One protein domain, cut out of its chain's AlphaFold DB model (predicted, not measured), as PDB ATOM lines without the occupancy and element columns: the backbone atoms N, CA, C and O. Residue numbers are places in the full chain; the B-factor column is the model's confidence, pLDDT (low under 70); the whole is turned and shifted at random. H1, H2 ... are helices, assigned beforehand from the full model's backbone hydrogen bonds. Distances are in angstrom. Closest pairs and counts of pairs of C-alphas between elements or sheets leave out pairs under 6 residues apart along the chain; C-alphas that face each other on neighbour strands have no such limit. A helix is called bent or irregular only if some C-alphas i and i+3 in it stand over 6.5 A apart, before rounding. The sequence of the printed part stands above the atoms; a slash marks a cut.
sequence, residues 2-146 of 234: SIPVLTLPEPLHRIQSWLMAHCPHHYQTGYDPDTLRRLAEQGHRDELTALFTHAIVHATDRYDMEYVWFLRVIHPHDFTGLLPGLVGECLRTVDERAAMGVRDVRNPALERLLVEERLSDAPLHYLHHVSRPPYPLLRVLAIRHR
ATOM      1  N   SER A   2     -42.321 -34.986 -23.610       28.41
ATOM      2  CA  SER A   2     -41.428 -36.068 -23.202       28.41
ATOM      3  C   SER A   2     -40.198 -36.109 -24.104       28.41
ATOM      4  O   SER A   2     -40.336 -35.970 -25.317       28.41
ATOM      5  N   ILE A   3     -39.016 -36.297 -23.512       36.44
ATOM      6  CA  ILE A   3     -37.792 -36.672 -24.234       36.44
ATOM      7  C   ILE A   3     -38.161 -37.872 -25.123       36.44
ATOM      8  O   ILE A   3     -38.823 -38.783 -24.607       36.44
ATOM      9  N   PRO A   4     -37.830 -37.886 -26.429       39.69
ATOM     10  CA  PRO A   4     -38.072 -39.064 -27.244       39.69
ATOM     11  C   PRO A   4     -37.311 -40.207 -26.582       39.69
ATOM     12  O   PRO A   4     -36.093 -40.160 -26.430       39.69
ATOM     13  N   VAL A   5     -38.059 -41.186 -26.082       43.38
ATOM     14  CA  VAL A   5     -37.495 -42.388 -25.484       43.38
ATOM     15  C   VAL A   5     -36.725 -43.068 -26.606       43.38
ATOM     16  O   VAL A   5     -37.327 -43.699 -27.472       43.38
ATOM     17  N   LEU A   6     -35.400 -42.890 -26.622       53.75
ATOM     18  CA  LEU A   6     -34.484 -43.839 -27.243       53.75
ATOM     19  C   LEU A   6     -35.000 -45.216 -26.830       53.75
ATOM     20  O   LEU A   6     -35.111 -45.487 -25.633       53.75
ATOM     21  N   THR A   7     -35.406 -46.048 -27.787       64.62
ATOM     22  CA  THR A   7     -35.778 -47.437 -27.518       64.62
ATOM     23  C   THR A   7     -34.519 -48.164 -27.070       64.62
ATOM     24  O   THR A   7     -33.810 -48.775 -27.863       64.62
ATOM     25  N   LEU A   8     -34.205 -48.020 -25.784       75.94
ATOM     26  CA  LEU A   8     -33.043 -48.629 -25.176       75.94
ATOM     27  C   LEU A   8     -33.268 -50.141 -25.108       75.94
ATOM     28  O   LEU A   8     -34.336 -50.581 -24.670       75.94
ATOM     29  N   PRO A   9     -32.260 -50.946 -25.470       83.69
ATOM     30  CA  PRO A   9     -32.207 -52.346 -25.086       83.69
ATOM     31  C   PRO A   9     -32.485 -52.504 -23.586       83.69
ATOM     32  O   PRO A   9     -32.026 -51.697 -22.776       83.69
ATOM     33  N   GLU A  10     -33.188 -53.573 -23.209       80.75
ATOM     34  CA  GLU A  10     -33.564 -53.868 -21.819       80.75
ATOM     35  C   GLU A  10     -32.433 -53.657 -20.781       80.75
ATOM     36  O   GLU A  10     -32.693 -53.007 -19.762       80.75
ATOM     37  N   PRO A  11     -31.174 -54.103 -21.003       83.94
ATOM     38  CA  PRO A  11     -30.094 -53.850 -20.044       83.94
ATOM     39  C   PRO A  11     -29.778 -52.357 -19.874       83.94
ATOM     40  O   PRO A  11     -29.573 -51.898 -18.750       83.94
ATOM     41  N   LEU A  12     -29.809 -51.570 -20.954       88.81
ATOM     42  CA  LEU A  12     -29.566 -50.127 -20.893       88.81
ATOM     43  C   LEU A  12     -30.726 -49.380 -20.230       88.81
ATOM     44  O   LEU A  12     -30.498 -48.368 -19.572       88.81
ATOM     45  N   HIS A  13     -31.955 -49.893 -20.328       87.19
ATOM     46  CA  HIS A  13     -33.103 -49.305 -19.637       87.19
ATOM     47  C   HIS A  13     -32.979 -49.413 -18.109       87.19
ATOM     48  O   HIS A  13     -33.302 -48.465 -17.386       87.19
ATOM     49  N   ARG A  14     -32.449 -50.539 -17.608       88.56
ATOM     50  CA  ARG A  14     -32.159 -50.715 -16.176       88.56
ATOM     51  C   ARG A  14     -31.076 -49.743 -15.711       88.56
ATOM     52  O   ARG A  14     -31.264 -49.089 -14.688       88.56
ATOM     53  N   ILE A  15     -30.005 -49.589 -16.493       89.56
ATOM     54  CA  ILE A  15     -28.921 -48.636 -16.204       89.56
ATOM     55  C   ILE A  15     -29.449 -47.196 -16.225       89.56
ATOM     56  O   ILE A  15     -29.153 -46.430 -15.317       89.56
ATOM     57  N   GLN A  16     -30.280 -46.826 -17.205       89.88
ATOM     58  CA  GLN A  16     -30.884 -45.492 -17.267       89.88
ATOM     59  C   GLN A  16     -31.781 -45.220 -16.054       89.88
ATOM     60  O   GLN A  16     -31.702 -44.148 -15.460       89.88
ATOM     61  N   SER A  17     -32.616 -46.184 -15.664       89.12
ATOM     62  CA  SER A  17     -33.497 -46.061 -14.496       89.12
ATOM     63  C   SER A  17     -32.699 -45.921 -13.199       89.12
ATOM     64  O   SER A  17     -33.007 -45.072 -12.365       89.12
ATOM     65  N   TRP A  18     -31.636 -46.715 -13.054       93.06
ATOM     66  CA  TRP A  18     -30.698 -46.599 -11.943       93.06
ATOM     67  C   TRP A  18     -30.006 -45.231 -11.937       93.06
ATOM     68  O   TRP A  18     -29.978 -44.568 -10.900       93.06
ATOM     69  N   LEU A  19     -29.531 -44.760 -13.093       92.12
ATOM     70  CA  LEU A  19     -28.887 -43.459 -13.220       92.12
ATOM     71  C   LEU A  19     -29.850 -42.330 -12.840       92.12
ATOM     72  O   LEU A  19     -29.461 -41.465 -12.070       92.12
ATOM     73  N   MET A  20     -31.114 -42.365 -13.275       89.88
ATOM     74  CA  MET A  20     -32.129 -41.373 -12.878       89.88
ATOM     75  C   MET A  20     -32.342 -41.296 -11.364       89.88
ATOM     76  O   MET A  20     -32.620 -40.215 -10.847       89.88
ATOM     77  N   ALA A  21     -32.225 -42.420 -10.656       90.75
ATOM     78  CA  ALA A  21     -32.396 -42.460  -9.206       90.75
ATOM     79  C   ALA A  21     -31.201 -41.853  -8.445       90.75
ATOM     80  O   ALA A  21     -31.391 -41.314  -7.358       90.75
ATOM     81  N   HIS A  22     -29.991 -41.919  -9.012       90.69
ATOM     82  CA  HIS A  22     -28.750 -41.488  -8.348       90.69
ATOM     83  C   HIS A  22     -28.202 -40.152  -8.878       90.69
ATOM     84  O   HIS A  22     -27.520 -39.429  -8.158       90.69
ATOM     85  N   CYS A  23     -28.513 -39.811 -10.127       91.12
ATOM     86  CA  CYS A  23     -28.167 -38.573 -10.812       91.12
ATOM     87  C   CYS A  23     -29.337 -38.184 -11.739       91.12
ATOM     88  O   CYS A  23     -29.348 -38.543 -12.920       91.12
ATOM     89  N   PRO A  24     -30.363 -37.493 -11.216       86.94
ATOM     90  CA  PRO A  24     -31.512 -37.090 -12.014       86.94
ATOM     91  C   PRO A  24     -31.094 -36.177 -13.170       86.94
ATOM     92  O   PRO A  24     -30.331 -35.230 -12.983       86.94
ATOM     93  N   HIS A  25     -31.623 -36.431 -14.367       85.44
ATOM     94  CA  HIS A  25     -31.380 -35.554 -15.508       85.44
ATOM     95  C   HIS A  25     -32.272 -34.312 -15.432       85.44
ATOM     96  O   HIS A  25     -33.499 -34.386 -15.552       85.44
ATOM     97  N   HIS A  26     -31.653 -33.146 -15.305       83.19
ATOM     98  CA  HIS A  26     -32.351 -31.871 -15.342       83.19
ATOM     99  C   HIS A  26     -32.452 -31.363 -16.779       83.19
ATOM    100  O   HIS A  26     -31.459 -31.251 -17.484       83.19
ATOM    101  N   TYR A  27     -33.650 -30.980 -17.222       74.56
ATOM    102  CA  TYR A  27     -33.855 -30.528 -18.605       74.56
ATOM    103  C   TYR A  27     -32.986 -29.318 -19.001       74.56
ATOM    104  O   TYR A  27     -32.625 -29.170 -20.162       74.56
ATOM    105  N   GLN A  28     -32.666 -28.443 -18.044       75.88
ATOM    106  CA  GLN A  28     -31.879 -27.232 -18.299       75.88
ATOM    107  C   GLN A  28     -30.368 -27.450 -18.189       75.88
ATOM    108  O   GLN A  28     -29.616 -26.741 -18.847       75.88
ATOM    109  N   THR A  29     -29.929 -28.386 -17.347       78.38
ATOM    110  CA  THR A  29     -28.515 -28.525 -16.959       78.38
ATOM    111  C   THR A  29     -27.939 -29.913 -17.235       78.38
ATOM    112  O   THR A  29     -26.756 -30.125 -17.004       78.38
ATOM    113  N   GLY A  30     -28.745 -30.851 -17.732       87.19
ATOM    114  CA  GLY A  30     -28.336 -32.230 -17.961       87.19
ATOM    115  C   GLY A  30     -28.127 -33.015 -16.666       87.19
ATOM    116  O   GLY A  30     -28.770 -32.748 -15.645       87.19
ATOM    117  N   TYR A  31     -27.232 -34.000 -16.721       90.19
ATOM    118  CA  TYR A  31     -26.727 -34.694 -15.538       90.19
ATOM    119  C   TYR A  31     -25.711 -33.845 -14.777       90.19
ATOM    120  O   TYR A  31     -24.904 -33.139 -15.382       90.19
ATOM    121  N   ASP A  32     -25.701 -33.986 -13.451       92.88
ATOM    122  CA  ASP A  32     -24.674 -33.376 -12.613       92.88
ATOM    123  C   ASP A  32     -23.297 -34.043 -12.845       92.88
ATOM    124  O   ASP A  32     -23.154 -35.252 -12.618       92.88
ATOM    125  N   PRO A  33     -22.261 -33.299 -13.270       92.38
ATOM    126  CA  PRO A  33     -20.990 -33.887 -13.708       92.38
ATOM    127  C   PRO A  33     -20.189 -34.488 -12.563       92.38
ATOM    128  O   PRO A  33     -19.513 -35.501 -12.741       92.38
ATOM    129  N   ASP A  34     -20.257 -33.870 -11.385       93.25
ATOM    130  CA  ASP A  34     -19.537 -34.345 -10.208       93.25
ATOM    131  C   ASP A  34     -20.161 -35.633  -9.679       93.25
ATOM    132  O   ASP A  34     -19.459 -36.554  -9.261       93.25
ATOM    133  N   THR A  35     -21.483 -35.758  -9.765       93.56
ATOM    134  CA  THR A  35     -22.177 -37.012  -9.483       93.56
ATOM    135  C   THR A  35     -21.845 -38.083 -10.520       93.56
ATOM    136  O   THR A  35     -21.498 -39.191 -10.119       93.56
ATOM    137  N   LEU A  36     -21.835 -37.772 -11.822       94.69
ATOM    138  CA  LEU A  36     -21.409 -38.730 -12.851       94.69
ATOM    139  C   LEU A  36     -19.977 -39.229 -12.631       94.69
ATOM    140  O   LEU A  36     -19.725 -40.431 -12.725       94.69
ATOM    141  N   ARG A  37     -19.047 -38.325 -12.302       94.56
ATOM    142  CA  ARG A  37     -17.652 -38.684 -12.017       94.56
ATOM    143  C   ARG A  37     -17.556 -39.620 -10.812       94.56
ATOM    144  O   ARG A  37     -16.918 -40.663 -10.916       94.56
ATOM    145  N   ARG A  38     -18.261 -39.303  -9.718       95.44
ATOM    146  CA  ARG A  38     -18.318 -40.160  -8.521       95.44
ATOM    147  C   ARG A  38     -18.891 -41.544  -8.823       95.44
ATOM    148  O   ARG A  38     -18.307 -42.534  -8.399       95.44
ATOM    149  N   LEU A  39     -19.990 -41.633  -9.573       94.44
ATOM    150  CA  LEU A  39     -20.582 -42.921  -9.956       94.44
ATOM    151  C   LEU A  39     -19.619 -43.747 -10.824       94.44
ATOM    152  O   LEU A  39     -19.471 -44.950 -10.617       94.44
ATOM    153  N   ALA A  40     -18.913 -43.104 -11.757       94.06
ATOM    154  CA  ALA A  40     -17.902 -43.771 -12.573       94.06
ATOM    155  C   ALA A  40     -16.723 -44.293 -11.729       94.06
ATOM    156  O   ALA A  40     -16.247 -45.403 -11.962       94.06
ATOM    157  N   GLU A  41     -16.268 -43.528 -10.735       93.62
ATOM    158  CA  GLU A  41     -15.213 -43.929  -9.790       93.62
ATOM    159  C   GLU A  41     -15.652 -45.055  -8.839       93.62
ATOM    160  O   GLU A  41     -14.821 -45.846  -8.401       93.62
ATOM    161  N   GLN A  42     -16.954 -45.181  -8.570       94.50
ATOM    162  CA  GLN A  42     -17.547 -46.249  -7.754       94.50
ATOM    163  C   GLN A  42     -17.715 -47.586  -8.498       94.50
ATOM    164  O   GLN A  42     -18.273 -48.526  -7.941       94.50
ATOM    165  N   GLY A  43     -17.225 -47.692  -9.737       93.25
ATOM    166  CA  GLY A  43     -17.251 -48.929 -10.522       93.25
ATOM    167  C   GLY A  43     -18.358 -49.004 -11.574       93.25
ATOM    168  O   GLY A  43     -18.424 -49.990 -12.298       93.25
ATOM    169  N   HIS A  44     -19.178 -47.960 -11.740       94.00
ATOM    170  CA  HIS A  44     -20.242 -47.928 -12.756       94.00
ATOM    171  C   HIS A  44     -19.790 -47.357 -14.109       94.00
ATOM    172  O   HIS A  44     -20.614 -47.083 -14.982       94.00
ATOM    173  N   ARG A  45     -18.482 -47.140 -14.310       94.50
ATOM    174  CA  ARG A  45     -17.958 -46.512 -15.533       94.50
ATOM    175  C   ARG A  45     -18.377 -47.267 -16.791       94.50
ATOM    176  O   ARG A  45     -18.818 -46.624 -17.739       94.50
ATOM    177  N   ASP A  46     -18.280 -48.590 -16.802       94.12
ATOM    178  CA  ASP A  46     -18.572 -49.394 -17.994       94.12
ATOM    179  C   ASP A  46     -20.063 -49.348 -18.362       94.12
ATOM    180  O   ASP A  46     -20.416 -49.184 -19.530       94.12
ATOM    181  N   GLU A  47     -20.944 -49.383 -17.360       93.62
ATOM    182  CA  GLU A  47     -22.396 -49.267 -17.533       93.62
ATOM    183  C   GLU A  47     -22.785 -47.895 -18.102       93.62
ATOM    184  O   GLU A  47     -23.538 -47.801 -19.077       93.62
ATOM    185  N   LEU A  48     -22.222 -46.820 -17.540       94.31
ATOM    186  CA  LEU A  48     -22.431 -45.454 -18.024       94.31
ATOM    187  C   LEU A  48     -21.859 -45.262 -19.433       94.31
ATOM    188  O   LEU A  48     -22.478 -44.611 -20.274       94.31
ATOM    189  N   THR A  49     -20.706 -45.871 -19.712       95.31
ATOM    190  CA  THR A  49     -20.074 -45.856 -21.035       95.31
ATOM    191  C   THR A  49     -20.977 -46.506 -22.067       95.31
ATOM    192  O   THR A  49     -21.211 -45.911 -23.118       95.31
ATOM    193  N   ALA A  50     -21.523 -47.685 -21.768       94.06
ATOM    194  CA  ALA A  50     -22.441 -48.385 -22.657       94.06
ATOM    195  C   ALA A  50     -23.706 -47.555 -22.927       94.06
ATOM    196  O   ALA A  50     -24.107 -47.401 -24.083       94.06
ATOM    197  N   LEU A  51     -24.294 -46.960 -21.882       94.25
ATOM    198  CA  LEU A  51     -25.481 -46.116 -22.004       94.25
ATOM    199  C   LEU A  51     -25.224 -44.877 -22.878       94.25
ATOM    200  O   LEU A  51     -25.976 -44.619 -23.818       94.25
ATOM    201  N   PHE A  52     -24.166 -44.113 -22.592       94.94
ATOM    202  CA  PHE A  52     -23.865 -42.879 -23.325       94.94
ATOM    203  C   PHE A  52     -23.389 -43.152 -24.749       94.94
ATOM    204  O   PHE A  52     -23.802 -42.446 -25.664       94.94
ATOM    205  N   THR A  53     -22.598 -44.206 -24.965       95.12
ATOM    206  CA  THR A  53     -22.211 -44.659 -26.311       95.12
ATOM    207  C   THR A  53     -23.455 -44.975 -27.132       95.12
ATOM    208  O   THR A  53     -23.597 -44.465 -28.238       95.12
ATOM    209  N   HIS A  54     -24.400 -45.744 -26.583       93.88
ATOM    210  CA  HIS A  54     -25.640 -46.068 -27.283       93.88
ATOM    211  C   HIS A  54     -26.461 -44.813 -27.619       93.88
ATOM    212  O   HIS A  54     -26.920 -44.662 -28.751       93.88
ATOM    213  N   ALA A  55     -26.597 -43.878 -26.674       92.75
ATOM    214  CA  ALA A  55     -27.293 -42.615 -26.916       92.75
ATOM    215  C   ALA A  55     -26.624 -41.778 -28.025       92.75
ATOM    216  O   ALA A  55     -27.317 -41.235 -28.879       92.75
ATOM    217  N   ILE A  56     -25.288 -41.723 -28.063       95.19
ATOM    218  CA  ILE A  56     -24.520 -41.029 -29.110       95.19
ATOM    219  C   ILE A  56     -24.695 -41.712 -30.473       95.19
ATOM    220  O   ILE A  56     -24.966 -41.046 -31.472       95.19
ATOM    221  N   VAL A  57     -24.567 -43.041 -30.527       95.06
ATOM    222  CA  VAL A  57     -24.680 -43.833 -31.763       95.06
ATOM    223  C   VAL A  57     -26.058 -43.669 -32.393       95.06
ATOM    224  O   VAL A  57     -26.176 -43.470 -33.605       95.06
ATOM    225  N   HIS A  58     -27.102 -43.659 -31.566       91.81
ATOM    226  CA  HIS A  58     -28.478 -43.530 -32.021       91.81
ATOM    227  C   HIS A  58     -29.037 -42.105 -31.949       91.81
ATOM    228  O   HIS A  58     -30.233 -41.933 -32.190       91.81
ATOM    229  N   ALA A  59     -28.205 -41.089 -31.718       91.62
ATOM    230  CA  ALA A  59     -28.648 -39.705 -31.615       91.62
ATOM    231  C   ALA A  59     -29.452 -39.260 -32.848       91.62
ATOM    232  O   ALA A  59     -29.096 -39.542 -34.001       91.62
ATOM    233  N   THR A  60     -30.560 -38.574 -32.579       88.38
ATOM    234  CA  THR A  60     -31.459 -37.992 -33.593       88.38
ATOM    235  C   THR A  60     -31.917 -36.592 -33.199       88.38
ATOM    236  O   THR A  60     -32.230 -35.784 -34.072       88.38
ATOM    237  N   ASP A  61     -31.908 -36.276 -31.902       87.00
ATOM    238  CA  ASP A  61     -32.208 -34.951 -31.387       87.00
ATOM    239  C   ASP A  61     -30.909 -34.147 -31.216       87.00
ATOM    240  O   ASP A  61     -29.842 -34.672 -30.897       87.00
ATOM    241  N   ARG A  62     -30.991 -32.827 -31.401       85.38
ATOM    242  CA  ARG A  62     -29.886 -31.915 -31.099       85.38
ATOM    243  C   ARG A  62     -29.438 -32.028 -29.640       85.38
ATOM    244  O   ARG A  62     -28.258 -31.844 -29.379       85.38
ATOM    245  N   TYR A  63     -30.345 -32.314 -28.706       86.56
ATOM    246  CA  TYR A  63     -30.017 -32.431 -27.283       86.56
ATOM    247  C   TYR A  63     -29.157 -33.664 -26.975       86.56
ATOM    248  O   TYR A  63     -28.425 -33.659 -25.988       86.56
ATOM    249  N   ASP A  64     -29.144 -34.667 -27.858       88.31
ATOM    250  CA  ASP A  64     -28.319 -35.866 -27.689       88.31
ATOM    251  C   ASP A  64     -26.813 -35.560 -27.779       88.31
ATOM    252  O   ASP A  64     -25.976 -36.364 -27.369       88.31
ATOM    253  N   MET A  65     -26.432 -34.372 -28.268       89.25
ATOM    254  CA  MET A  65     -25.030 -33.952 -28.292       89.25
ATOM    255  C   MET A  65     -24.414 -33.817 -26.891       89.25
ATOM    256  O   MET A  65     -23.193 -33.890 -26.764       89.25
ATOM    257  N   GLU A  66     -25.231 -33.641 -25.850       90.62
ATOM    258  CA  GLU A  66     -24.774 -33.558 -24.457       90.62
ATOM    259  C   GLU A  66     -24.190 -34.893 -23.964       90.62
ATOM    260  O   GLU A  66     -23.269 -34.904 -23.148       90.62
ATOM    261  N   TYR A  67     -24.622 -36.030 -24.526       92.19
ATOM    262  CA  TYR A  67     -24.059 -37.341 -24.179       92.19
ATOM    263  C   TYR A  67     -22.576 -37.469 -24.524       92.19
ATOM    264  O   TYR A  67     -21.848 -38.161 -23.813       92.19
ATOM    265  N   VAL A  68     -22.095 -36.744 -25.541       94.00
ATOM    266  CA  VAL A  68     -20.657 -36.646 -25.841       94.00
ATOM    267  C   VAL A  68     -19.907 -36.039 -24.661       94.00
ATOM    268  O   VAL A  68     -18.827 -36.504 -24.298       94.00
ATOM    269  N   TRP A  69     -20.479 -35.010 -24.039       93.12
ATOM    270  CA  TRP A  69     -19.870 -34.360 -22.892       93.12
ATOM    271  C   TRP A  69     -19.922 -35.240 -21.641       93.12
ATOM    272  O   TRP A  69     -18.897 -35.400 -20.982       93.12
ATOM    273  N   PHE A  70     -21.055 -35.893 -21.355       93.69
ATOM    274  CA  PHE A  70     -21.138 -36.841 -20.235       93.69
ATOM    275  C   PHE A  70     -20.136 -37.994 -20.387       93.69
ATOM    276  O   PHE A  70     -19.483 -38.375 -19.415       93.69
ATOM    277  N   LEU A  71     -19.940 -38.496 -21.613       95.12
ATOM    278  CA  LEU A  71     -18.937 -39.519 -21.900       95.12
ATOM    279  C   LEU A  71     -17.506 -39.021 -21.623       95.12
ATOM    280  O   LEU A  71     -16.713 -39.751 -21.032       95.12
ATOM    281  N   ARG A  72     -17.179 -37.767 -21.971       94.50
ATOM    282  CA  ARG A  72     -15.882 -37.148 -21.616       94.50
ATOM    283  C   ARG A  72     -15.695 -37.016 -20.106       94.50
ATOM    284  O   ARG A  72     -14.590 -37.224 -19.618       94.50
ATOM    285  N   VAL A  73     -16.752 -36.667 -19.370       94.31
ATOM    286  CA  VAL A  73     -16.693 -36.494 -17.907       94.31
ATOM    287  C   VAL A  73     -16.293 -37.794 -17.210       94.31
ATOM    288  O   VAL A  73     -15.501 -37.752 -16.269       94.31
ATOM    289  N   ILE A  74     -16.803 -38.938 -17.677       95.19
ATOM    290  CA  ILE A  74     -16.483 -40.251 -17.096       95.19
ATOM    291  C   ILE A  74     -15.173 -40.860 -17.640       95.19
ATOM    292  O   ILE A  74     -14.629 -41.762 -17.001       95.19
ATOM    293  N   HIS A  75     -14.639 -40.334 -18.753       93.75
ATOM    294  CA  HIS A  75     -13.365 -40.727 -19.384       93.75
ATOM    295  C   HIS A  75     -12.396 -39.545 -19.593       93.75
ATOM    296  O   HIS A  75     -11.984 -39.273 -20.724       93.75
ATOM    297  N   PRO A  76     -11.957 -38.838 -18.537       89.50
ATOM    298  CA  PRO A  76     -11.155 -37.618 -18.688       89.50
ATOM    299  C   PRO A  76      -9.768 -37.846 -19.316       89.50
ATOM    300  O   PRO A  76      -9.191 -36.914 -19.871       89.50
ATOM    301  N   HIS A  77      -9.226 -39.064 -19.225       89.00
ATOM    302  CA  HIS A  77      -7.873 -39.395 -19.691       89.00
ATOM    303  C   HIS A  77      -7.833 -40.356 -20.885       89.00
ATOM    304  O   HIS A  77      -6.783 -40.476 -21.508       89.00
ATOM    305  N   ASP A  78      -8.948 -41.016 -21.210       90.19
ATOM    306  CA  ASP A  78      -8.999 -42.079 -22.230       90.19
ATOM    307  C   ASP A  78     -10.089 -41.855 -23.292       90.19
ATOM    308  O   ASP A  78     -10.360 -42.704 -24.137       90.19
ATOM    309  N   PHE A  79     -10.718 -40.675 -23.304       91.50
ATOM    310  CA  PHE A  79     -11.748 -40.360 -24.294       91.50
ATOM    311  C   PHE A  79     -11.259 -40.566 -25.736       91.50
ATOM    312  O   PHE A  79     -11.980 -41.118 -26.564       91.50
ATOM    313  N   THR A  80     -10.011 -40.187 -26.032       89.50
ATOM    314  CA  THR A  80      -9.411 -40.356 -27.362       89.50
ATOM    315  C   THR A  80      -9.280 -41.826 -27.772       89.50
ATOM    316  O   THR A  80      -9.427 -42.125 -28.955       89.50
ATOM    317  N   GLY A  81      -9.059 -42.745 -26.824       90.62
ATOM    318  CA  GLY A  81      -9.004 -44.186 -27.087       90.62
ATOM    319  C   GLY A  81     -10.353 -44.764 -27.525       90.62
ATOM    320  O   GLY A  81     -10.400 -45.675 -28.351       90.62
ATOM    321  N   LEU A  82     -11.458 -44.181 -27.049       91.12
ATOM    322  CA  LEU A  82     -12.825 -44.605 -27.379       91.12
ATOM    323  C   LEU A  82     -13.314 -44.089 -28.741       91.12
ATOM    324  O   LEU A  82     -14.202 -44.695 -29.346       91.12
ATOM    325  N   LEU A  83     -12.749 -42.980 -29.233       91.94
ATOM    326  CA  LEU A  83     -13.224 -42.301 -30.443       91.94
ATOM    327  C   LEU A  83     -13.285 -43.193 -31.690       91.94
ATOM    328  O   LEU A  83     -14.315 -43.144 -32.361       91.94
ATOM    329  N   PRO A  84     -12.263 -44.005 -32.038       92.06
ATOM    330  CA  PRO A  84     -12.309 -44.799 -33.264       92.06
ATOM    331  C   PRO A  84     -13.473 -45.797 -33.273       92.06
ATOM    332  O   PRO A  84     -14.174 -45.909 -34.278       92.06
ATOM    333  N   GLY A  85     -13.710 -46.471 -32.141       93.06
ATOM    334  CA  GLY A  85     -14.829 -47.397 -31.979       93.06
ATOM    335  C   GLY A  85     -16.167 -46.668 -32.044       93.06
ATOM    336  O   GLY A  85     -17.010 -47.003 -32.869       93.06
ATOM    337  N   LEU A  86     -16.325 -45.609 -31.247       94.88
ATOM    338  CA  LEU A  86     -17.559 -44.822 -31.186       94.88
ATOM    339  C   LEU A  86     -17.940 -44.216 -32.546       94.88
ATOM    340  O   LEU A  86     -19.088 -44.308 -32.968       94.88
ATOM    341  N   VAL A  87     -16.981 -43.617 -33.253       95.06
ATOM    342  CA  VAL A  87     -17.210 -43.030 -34.581       95.06
ATOM    343  C   VAL A  87     -17.559 -44.113 -35.598       95.06
ATOM    344  O   VAL A  87     -18.476 -43.910 -36.393       95.06
ATOM    345  N   GLY A  88     -16.884 -45.265 -35.552       94.50
ATOM    346  CA  GLY A  88     -17.208 -46.414 -36.398       94.50
ATOM    347  C   GLY A  88     -18.653 -46.887 -36.209       94.50
ATOM    348  O   GLY A  88     -19.383 -47.022 -37.188       94.50
ATOM    349  N   GLU A  89     -19.100 -47.055 -34.964       95.06
ATOM    350  CA  GLU A  89     -20.485 -47.427 -34.634       95.06
ATOM    351  C   GLU A  89     -21.513 -46.401 -35.133       95.06
ATOM    352  O   GLU A  89     -22.529 -46.764 -35.738       95.06
ATOM    353  N   CYS A  90     -21.235 -45.107 -34.940       94.94
ATOM    354  CA  CYS A  90     -22.088 -44.031 -35.439       94.94
ATOM    355  C   CYS A  90     -22.216 -44.075 -36.968       94.94
ATOM    356  O   CYS A  90     -23.325 -43.960 -37.489       94.94
ATOM    357  N   LEU A  91     -21.103 -44.241 -37.692       94.25
ATOM    358  CA  LEU A  91     -21.102 -44.306 -39.155       94.25
ATOM    359  C   LEU A  91     -21.882 -45.523 -39.664       94.25
ATOM    360  O   LEU A  91     -22.733 -45.359 -40.534       94.25
ATOM    361  N   ARG A  92     -21.696 -46.706 -39.061       94.25
ATOM    362  CA  ARG A  92     -22.492 -47.899 -39.409       94.25
ATOM    363  C   ARG A  92     -23.985 -47.669 -39.201       94.25
ATOM    364  O   ARG A  92     -24.785 -47.998 -40.067       94.25
ATOM    365  N   THR A  93     -24.364 -47.036 -38.093       92.56
ATOM    366  CA  THR A  93     -25.774 -46.723 -37.814       92.56
ATOM    367  C   THR A  93     -26.351 -45.730 -38.830       92.56
ATOM    368  O   THR A  93     -27.515 -45.832 -39.218       92.56
ATOM    369  N   VAL A  94     -25.551 -44.763 -39.290       91.75
ATOM    370  CA  VAL A  94     -25.939 -43.841 -40.369       91.75
ATOM    371  C   VAL A  94     -26.132 -44.596 -41.689       91.75
ATOM    372  O   VAL A  94     -27.146 -44.374 -42.356       91.75
ATOM    373  N   ASP A  95     -25.226 -45.517 -42.030       92.12
ATOM    374  CA  ASP A  95     -25.327 -46.370 -43.222       92.12
ATOM    375  C   ASP A  95     -26.600 -47.231 -43.186       92.12
ATOM    376  O   ASP A  95     -27.355 -47.278 -44.160       92.12
ATOM    377  N   GLU A  96     -26.888 -47.860 -42.046       91.12
ATOM    378  CA  GLU A  96     -28.088 -48.676 -41.832       91.12
ATOM    379  C   GLU A  96     -29.373 -47.854 -41.996       91.12
ATOM    380  O   GLU A  96     -30.281 -48.249 -42.731       91.12
ATOM    381  N   ARG A  97     -29.446 -46.667 -41.374       89.00
ATOM    382  CA  ARG A  97     -30.590 -45.750 -41.526       89.00
ATOM    383  C   ARG A  97     -30.774 -45.325 -42.983       89.00
ATOM    384  O   ARG A  97     -31.906 -45.266 -43.469       89.00
ATOM    385  N   ALA A  98     -29.677 -45.049 -43.687       88.00
ATOM    386  CA  ALA A  98     -29.716 -44.680 -45.095       88.00
ATOM    387  C   ALA A  98     -30.215 -45.842 -45.970       88.00
ATOM    388  O   ALA A  98     -31.054 -45.625 -46.845       88.00
ATOM    389  N   ALA A  99     -29.772 -47.075 -45.697       89.44
ATOM    390  CA  ALA A  99     -30.232 -48.281 -46.387       89.44
ATOM    391  C   ALA A  99     -31.731 -48.559 -46.165       89.44
ATOM    392  O   ALA A  99     -32.410 -49.041 -47.069       89.44
ATOM    393  N   MET A 100     -32.271 -48.187 -45.001       88.75
ATOM    394  CA  MET A 100     -33.710 -48.248 -44.700       88.75
ATOM    395  C   MET A 100     -34.528 -47.117 -45.352       88.75
ATOM    396  O   MET A 100     -35.749 -47.070 -45.199       88.75
ATOM    397  N   GLY A 101     -33.889 -46.190 -46.073       83.62
ATOM    398  CA  GLY A 101     -34.565 -45.087 -46.756       83.62
ATOM    399  C   GLY A 101     -34.969 -43.926 -45.842       83.62
ATOM    400  O   GLY A 101     -35.831 -43.121 -46.215       83.62
ATOM    401  N   VAL A 102     -34.366 -43.805 -44.653       82.12
ATOM    402  CA  VAL A 102     -34.575 -42.647 -43.775       82.12
ATOM    403  C   VAL A 102     -34.049 -41.388 -44.474       82.12
ATOM    404  O   VAL A 102     -32.897 -41.323 -44.892       82.12
ATOM    405  N   ARG A 103     -34.909 -40.370 -44.620       72.31
ATOM    406  CA  ARG A 103     -34.572 -39.140 -45.366       72.31
ATOM    407  C   ARG A 103     -33.556 -38.245 -44.661       72.31
ATOM    408  O   ARG A 103     -32.823 -37.531 -45.337       72.31
ATOM    409  N   ASP A 104     -33.563 -38.244 -43.332       80.69
ATOM    410  CA  ASP A 104     -32.638 -37.471 -42.509       80.69
ATOM    411  C   ASP A 104     -31.914 -38.418 -41.556       80.69
ATOM    412  O   ASP A 104     -32.454 -38.837 -40.535       80.69
ATOM    413  N   VAL A 105     -30.701 -38.803 -41.940       88.00
ATOM    414  CA  VAL A 105     -29.851 -39.696 -41.146       88.00
ATOM    415  C   VAL A 105     -28.885 -38.927 -40.253       88.00
ATOM    416  O   VAL A 105     -27.902 -39.499 -39.779       88.00
ATOM    417  N   ARG A 106     -29.118 -37.623 -40.047       90.00
ATOM    418  CA  ARG A 106     -28.206 -36.802 -39.257       90.00
ATOM    419  C   ARG A 106     -28.078 -37.332 -37.838       90.00
ATOM    420  O   ARG A 106     -29.055 -37.684 -37.185       90.00
ATOM    421  N   ASN A 107     -26.841 -37.323 -37.366       92.94
ATOM    422  CA  ASN A 107     -26.474 -37.651 -36.005       92.94
ATOM    423  C   ASN A 107     -25.757 -36.424 -35.398       92.94
ATOM    424  O   ASN A 107     -24.572 -36.204 -35.670       92.94
ATOM    425  N   PRO A 108     -26.459 -35.596 -34.599       92.62
ATOM    426  CA  PRO A 108     -25.885 -34.390 -33.997       92.62
ATOM    427  C   PRO A 108     -24.710 -34.664 -33.049       92.62
ATOM    428  O   PRO A 108     -23.788 -33.853 -32.959       92.62
ATOM    429  N   ALA A 109     -24.720 -35.807 -32.360       94.19
ATOM    430  CA  ALA A 109     -23.647 -36.202 -31.456       94.19
ATOM    431  C   ALA A 109     -22.372 -36.581 -32.235       94.19
ATOM    432  O   ALA A 109     -21.284 -36.116 -31.900       94.19
ATOM    433  N   LEU A 110     -22.508 -37.323 -33.340       94.44
ATOM    434  CA  LEU A 110     -21.415 -37.592 -34.274       94.44
ATOM    435  C   LEU A 110     -20.870 -36.292 -34.871       94.44
ATOM    436  O   LEU A 110     -19.662 -36.091 -34.883       94.44
ATOM    437  N   GLU A 111     -21.731 -35.380 -35.328       93.56
ATOM    438  CA  GLU A 111     -21.288 -34.081 -35.854       93.56
ATOM    439  C   GLU A 111     -20.449 -33.308 -34.833       93.56
ATOM    440  O   GLU A 111     -19.423 -32.728 -35.196       93.56
ATOM    441  N   ARG A 112     -20.840 -33.340 -33.554       92.75
ATOM    442  CA  ARG A 112     -20.062 -32.743 -32.466       92.75
ATOM    443  C   ARG A 112     -18.694 -33.408 -32.309       92.75
ATOM    444  O   ARG A 112     -17.700 -32.690 -32.252       92.75
ATOM    445  N   LEU A 113     -18.632 -34.743 -32.307       93.56
ATOM    446  CA  LEU A 113     -17.368 -35.491 -32.251       93.56
ATOM    447  C   LEU A 113     -16.441 -35.122 -33.415       93.56
ATOM    448  O   LEU A 113     -15.278 -34.790 -33.198       93.56
ATOM    449  N   LEU A 114     -16.965 -35.116 -34.643       92.19
ATOM    450  CA  LEU A 114     -16.204 -34.769 -35.847       92.19
ATOM    451  C   LEU A 114     -15.613 -33.352 -35.766       92.19
ATOM    452  O   LEU A 114     -14.488 -33.122 -36.211       92.19
ATOM    453  N   VAL A 115     -16.368 -32.407 -35.197       91.06
ATOM    454  CA  VAL A 115     -15.968 -31.000 -35.082       91.06
ATOM    455  C   VAL A 115     -14.972 -30.768 -33.951       91.06
ATOM    456  O   VAL A 115     -13.929 -30.153 -34.182       91.06
ATOM    457  N   GLU A 116     -15.283 -31.228 -32.740       90.94
ATOM    458  CA  GLU A 116     -14.461 -30.974 -31.552       90.94
ATOM    459  C   GLU A 116     -13.120 -31.707 -31.625       90.94
ATOM    460  O   GLU A 116     -12.084 -31.112 -31.336       90.94
ATOM    461  N   GLU A 117     -13.125 -32.954 -32.100       89.94
ATOM    462  CA  GLU A 117     -11.920 -33.787 -32.203       89.94
ATOM    463  C   GLU A 117     -11.185 -33.605 -33.539       89.94
ATOM    464  O   GLU A 117     -10.145 -34.217 -33.776       89.94
ATOM    465  N   ARG A 118     -11.704 -32.739 -34.425       85.25
ATOM    466  CA  ARG A 118     -11.128 -32.422 -35.745       85.25
ATOM    467  C   ARG A 118     -10.768 -33.672 -36.556       85.25
ATOM    468  O   ARG A 118      -9.737 -33.712 -37.236       85.25
ATOM    469  N   LEU A 119     -11.624 -34.691 -36.488       82.00
ATOM    470  CA  LEU A 119     -11.426 -35.951 -37.196       82.00
ATOM    471  C   LEU A 119     -11.475 -35.671 -38.692       82.00
ATOM    472  O   LEU A 119     -12.493 -35.225 -39.206       82.00
ATOM    473  N   SER A 120     -10.351 -35.858 -39.378       69.69
ATOM    474  CA  SER A 120     -10.217 -35.323 -40.737       69.69
ATOM    475  C   SER A 120     -10.873 -36.181 -41.816       69.69
ATOM    476  O   SER A 120     -11.492 -35.616 -42.710       69.69
ATOM    477  N   ASP A 121     -10.818 -37.509 -41.715       83.94
ATOM    478  CA  ASP A 121     -11.312 -38.393 -42.784       83.94
ATOM    479  C   ASP A 121     -12.728 -38.925 -42.530       83.94
ATOM    480  O   ASP A 121     -13.513 -39.062 -43.465       83.94
ATOM    481  N   ALA A 122     -13.111 -39.127 -41.265       86.00
ATOM    482  CA  ALA A 122     -14.454 -39.579 -40.885       86.00
ATOM    483  C   ALA A 122     -15.613 -38.695 -41.414       86.00
ATOM    484  O   ALA A 122     -16.647 -39.246 -41.806       86.00
ATOM    485  N   PRO A 123     -15.481 -37.354 -41.512       87.06
ATOM    486  CA  PRO A 123     -16.500 -36.511 -42.127       87.06
ATOM    487  C   PRO A 123     -16.812 -36.872 -43.578       87.06
ATOM    488  O   PRO A 123     -17.949 -36.686 -43.996       87.06
ATOM    489  N   LEU A 124     -15.843 -37.378 -44.354       89.25
ATOM    490  CA  LEU A 124     -16.074 -37.717 -45.762       89.25
ATOM    491  C   LEU A 124     -17.101 -38.840 -45.910       89.25
ATOM    492  O   LEU A 124     -17.996 -38.724 -46.744       89.25
ATOM    493  N   HIS A 125     -17.011 -39.874 -45.067       89.75
ATOM    494  CA  HIS A 125     -17.995 -40.959 -45.040       89.75
ATOM    495  C   HIS A 125     -19.372 -40.401 -44.685       89.75
ATOM    496  O   HIS A 125     -20.322 -40.542 -45.450       89.75
ATOM    497  N   TYR A 126     -19.468 -39.664 -43.577       89.81
ATOM    498  CA  TYR A 126     -20.733 -39.099 -43.107       89.81
ATOM    499  C   TYR A 126     -21.437 -38.214 -44.159       89.81
ATOM    500  O   TYR A 126     -22.663 -38.237 -44.305       89.81
ATOM    501  N   LEU A 127     -20.668 -37.466 -44.957       87.94
ATOM    502  CA  LEU A 127     -21.190 -36.601 -46.018       87.94
ATOM    503  C   LEU A 127     -21.832 -37.336 -47.199       87.94
ATOM    504  O   LEU A 127     -22.579 -36.698 -47.945       87.94
ATOM    505  N   HIS A 128     -21.606 -38.641 -47.381       86.31
ATOM    506  CA  HIS A 128     -22.331 -39.409 -48.401       86.31
ATOM    507  C   HIS A 128     -23.842 -39.404 -48.165       86.31
ATOM    508  O   HIS A 128     -24.615 -39.483 -49.122       86.31
ATOM    509  N   HIS A 129     -24.261 -39.238 -46.912       85.44
ATOM    510  CA  HIS A 129     -25.664 -39.299 -46.531       85.44
ATOM    511  C   HIS A 129     -26.248 -37.929 -46.164       85.44
ATOM    512  O   HIS A 129     -27.465 -37.740 -46.205       85.44
ATOM    513  N   VAL A 130     -25.403 -36.937 -45.859       82.81
ATOM    514  CA  VAL A 130     -25.847 -35.600 -45.440       82.81
ATOM    515  C   VAL A 130     -25.659 -34.576 -46.555       82.81
ATOM    516  O   VAL A 130     -24.563 -34.112 -46.853       82.81
ATOM    517  N   SER A 131     -26.779 -34.135 -47.131       76.50
ATOM    518  CA  SER A 131     -26.781 -33.169 -48.243       76.50
ATOM    519  C   SER A 131     -26.453 -31.729 -47.831       76.50
ATOM    520  O   SER A 131     -26.102 -30.908 -48.679       76.50
ATOM    521  N   ARG A 132     -26.642 -31.387 -46.551       80.75
ATOM    522  CA  ARG A 132     -26.459 -30.033 -46.007       80.75
ATOM    523  C   ARG A 132     -25.723 -30.106 -44.669       80.75
ATOM    524  O   ARG A 132     -26.375 -30.055 -43.627       80.75
ATOM    525  N   PRO A 133     -24.391 -30.270 -44.684       84.69
ATOM    526  CA  PRO A 133     -23.618 -30.323 -43.454       84.69
ATOM    527  C   PRO A 133     -23.696 -28.998 -42.686       84.69
ATOM    528  O   PRO A 133     -23.804 -27.928 -43.299       84.69
ATOM    529  N   PRO A 134     -23.621 -29.040 -41.347       86.75
ATOM    530  CA  PRO A 134     -23.604 -27.833 -40.539       86.75
ATOM    531  C   PRO A 134     -22.305 -27.046 -40.766       86.75
ATOM    532  O   PRO A 134     -21.246 -27.603 -41.066       86.75
ATOM    533  N   TYR A 135     -22.377 -25.730 -40.576       87.81
ATOM    534  CA  TYR A 135     -21.249 -24.818 -40.784       87.81
ATOM    535  C   TYR A 135     -19.954 -25.215 -40.034       87.81
ATOM    536  O   TYR A 135     -18.896 -25.212 -40.665       87.81
ATOM    537  N   PRO A 136     -19.984 -25.633 -38.750       88.88
ATOM    538  CA  PRO A 136     -18.773 -26.086 -38.060       88.88
ATOM    539  C   PRO A 136     -18.091 -27.289 -38.729       88.88
ATOM    540  O   PRO A 136     -16.864 -27.340 -38.784       88.88
ATOM    541  N   LEU A 137     -18.868 -28.216 -39.302       89.25
ATOM    542  CA  LEU A 137     -18.327 -29.379 -40.008       89.25
ATOM    543  C   LEU A 137     -17.651 -28.972 -41.323       89.25
ATOM    544  O   LEU A 137     -16.578 -29.478 -41.649       89.25
ATOM    545  N   LEU A 138     -18.224 -28.000 -42.044       90.00
ATOM    546  CA  LEU A 138     -17.606 -27.430 -43.246       90.00
ATOM    547  C   LEU A 138     -16.242 -26.793 -42.952       90.00
ATOM    548  O   LEU A 138     -15.320 -26.953 -43.748       90.00
ATOM    549  N   ARG A 139     -16.081 -26.126 -41.799       88.50
ATOM    550  CA  ARG A 139     -14.782 -25.563 -41.391       88.50
ATOM    551  C   ARG A 139     -13.730 -26.636 -41.143       88.50
ATOM    552  O   ARG A 139     -12.582 -26.450 -41.528       88.50
ATOM    553  N   VAL A 140     -14.107 -27.751 -40.519       89.06
ATOM    554  CA  VAL A 140     -13.190 -28.878 -40.272       89.06
ATOM    555  C   VAL A 140     -12.769 -29.513 -41.595       89.06
ATOM    556  O   VAL A 140     -11.580 -29.712 -41.838       89.06
ATOM    557  N   LEU A 141     -13.730 -29.740 -42.494       88.94
ATOM    558  CA  LEU A 141     -13.471 -30.249 -43.840       88.94
ATOM    559  C   LEU A 141     -12.561 -29.329 -44.647       88.94
ATOM    560  O   LEU A 141     -11.655 -29.813 -45.312       88.94
ATOM    561  N   ALA A 142     -12.753 -28.013 -44.574       89.94
ATOM    562  CA  ALA A 142     -11.944 -27.052 -45.315       89.94
ATOM    563  C   ALA A 142     -10.443 -27.119 -44.982       89.94
ATOM    564  O   ALA A 142      -9.628 -26.758 -45.829       89.94
ATOM    565  N   ILE A 143     -10.071 -27.613 -43.794       87.38
ATOM    566  CA  ILE A 143      -8.668 -27.736 -43.367       87.38
ATOM    567  C   ILE A 143      -7.933 -28.834 -44.149       87.38
ATOM    568  O   ILE A 143      -6.787 -28.629 -44.539       87.38
ATOM    569  N   ARG A 144      -8.560 -30.001 -44.364       85.69
ATOM    570  CA  ARG A 144      -7.900 -31.174 -44.985       85.69
ATOM    571  C   ARG A 144      -8.473 -31.576 -46.341       85.69
ATOM    572  O   ARG A 144      -7.745 -32.072 -47.190       85.69
ATOM    573  N   HIS A 145      -9.748 -31.291 -46.565       89.75
ATOM    574  CA  HIS A 145     -10.538 -31.696 -47.726       89.75
ATOM    575  C   HIS A 145     -11.151 -30.476 -48.421       89.75
ATOM    576  O   HIS A 145     -12.334 -30.453 -48.769       89.75
ATOM    577  N   ARG A 146     -10.332 -29.437 -48.630       91.38
ATOM    578  CA  ARG A 146     -10.738 -28.168 -49.257       91.38
ATOM    579  C   ARG A 146     -11.554 -28.343 -50.549       91.38
ATOM    580  O   ARG A 146     -12.595 -27.696 -50.633       91.38
TER     581      ARG A 146
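Overview. This is residues 2 to 146 of the 234 residues of the protein "SWIM zinc finger protein" of Bifidobacterium callimiconis (UniProt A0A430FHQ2). Helices, mostly crossed where they touch, follow one another along the longest axis, from H1 and H2a at one end to H6 and H7 at the other. Side by side in the middle are H2b and H3, a helical hairpin; H5 packs on H3, and H1 crosses H2b. The 145 printed residues, 2 to 146, hold seven named helices, H1 to H7 in chain order, and no named strand; the class is all helix. The whole is compact, with a radius of gyration of the C-alphas of 15.5 A and spans of 46 by 33 by 27 A.

Arrangement. H1, residues 10 to 22, touches H2b, residues 45 to 57, with residues 12 to 16 alone, at a steep tilt of 67 degrees; the closest C-alphas, of Leu 12 and Leu 51, are 5.8 A apart. H2b and H3, residues 62 to 74, form a helical hairpin at a shallow tilt of 25 degrees, closest at the C-alphas of Phe 52 and Tyr 67, 5.6 A. H2a, residues 33 to 42, touches residues 70 to 74 of H3, closest at the C-alphas of Arg 37 and Ile 74, 5.4 A. Residues 86 to 93 of H4, residues 79 to 99, touch residues 53 to 57 of H2b, closest at the C-alphas of Val 57 and Cys 90, 4.5 A. H5, residues 108 to 116, touches H3 at a steep tilt of 56 degrees, with the C-alphas of Met 65 and Ala 109 closest, 4.1 A apart. H6, residues 122 to 127, touches residues 87 to 94 of H4, closest at the C-alphas of Leu 91 and Tyr 126, 6.5 A. H7, residues 135 to 144, touches H5, closest at the C-alphas of Val 115 and Leu 137, 5.7 A. Each O i to N i+4 pair is within hydrogen-bond range in H1, H2a, H2b, H5 and H6, against 5 of 9 in H3, 15 of 17 in H4 and 4 of 6 in H7.

Along the chain. H1 begins at C-alpha 10, (-33.564, -53.868, -21.819), and is 18.9 A long. H2, residues 33 to 57, was assigned as one helix by its hydrogen bonds but is bent, with C-alphas 42 and 45 7.8 A apart; its arms H2a and H2b are 14.1 A and 17.8 A long. H3 is 21.1 A long. H4, 29.9 A, is irregular, with C-alphas 81 and 84 7.0 A apart, and has a kink of 28 degrees near residue 86. H5, H6 and H7 follow, and H7 ends at C-alpha 144, (-7.900, -31.174, -44.985).

Size, cuts and confidence. The C-alphas of Ala 21 and Arg 146 are the two farthest apart, 47.7 A. The printed part has no cut, and none of the links is long. The mean pLDDT of the printed part is 87.8; residues 2 to 7 and residue 120 are under 70.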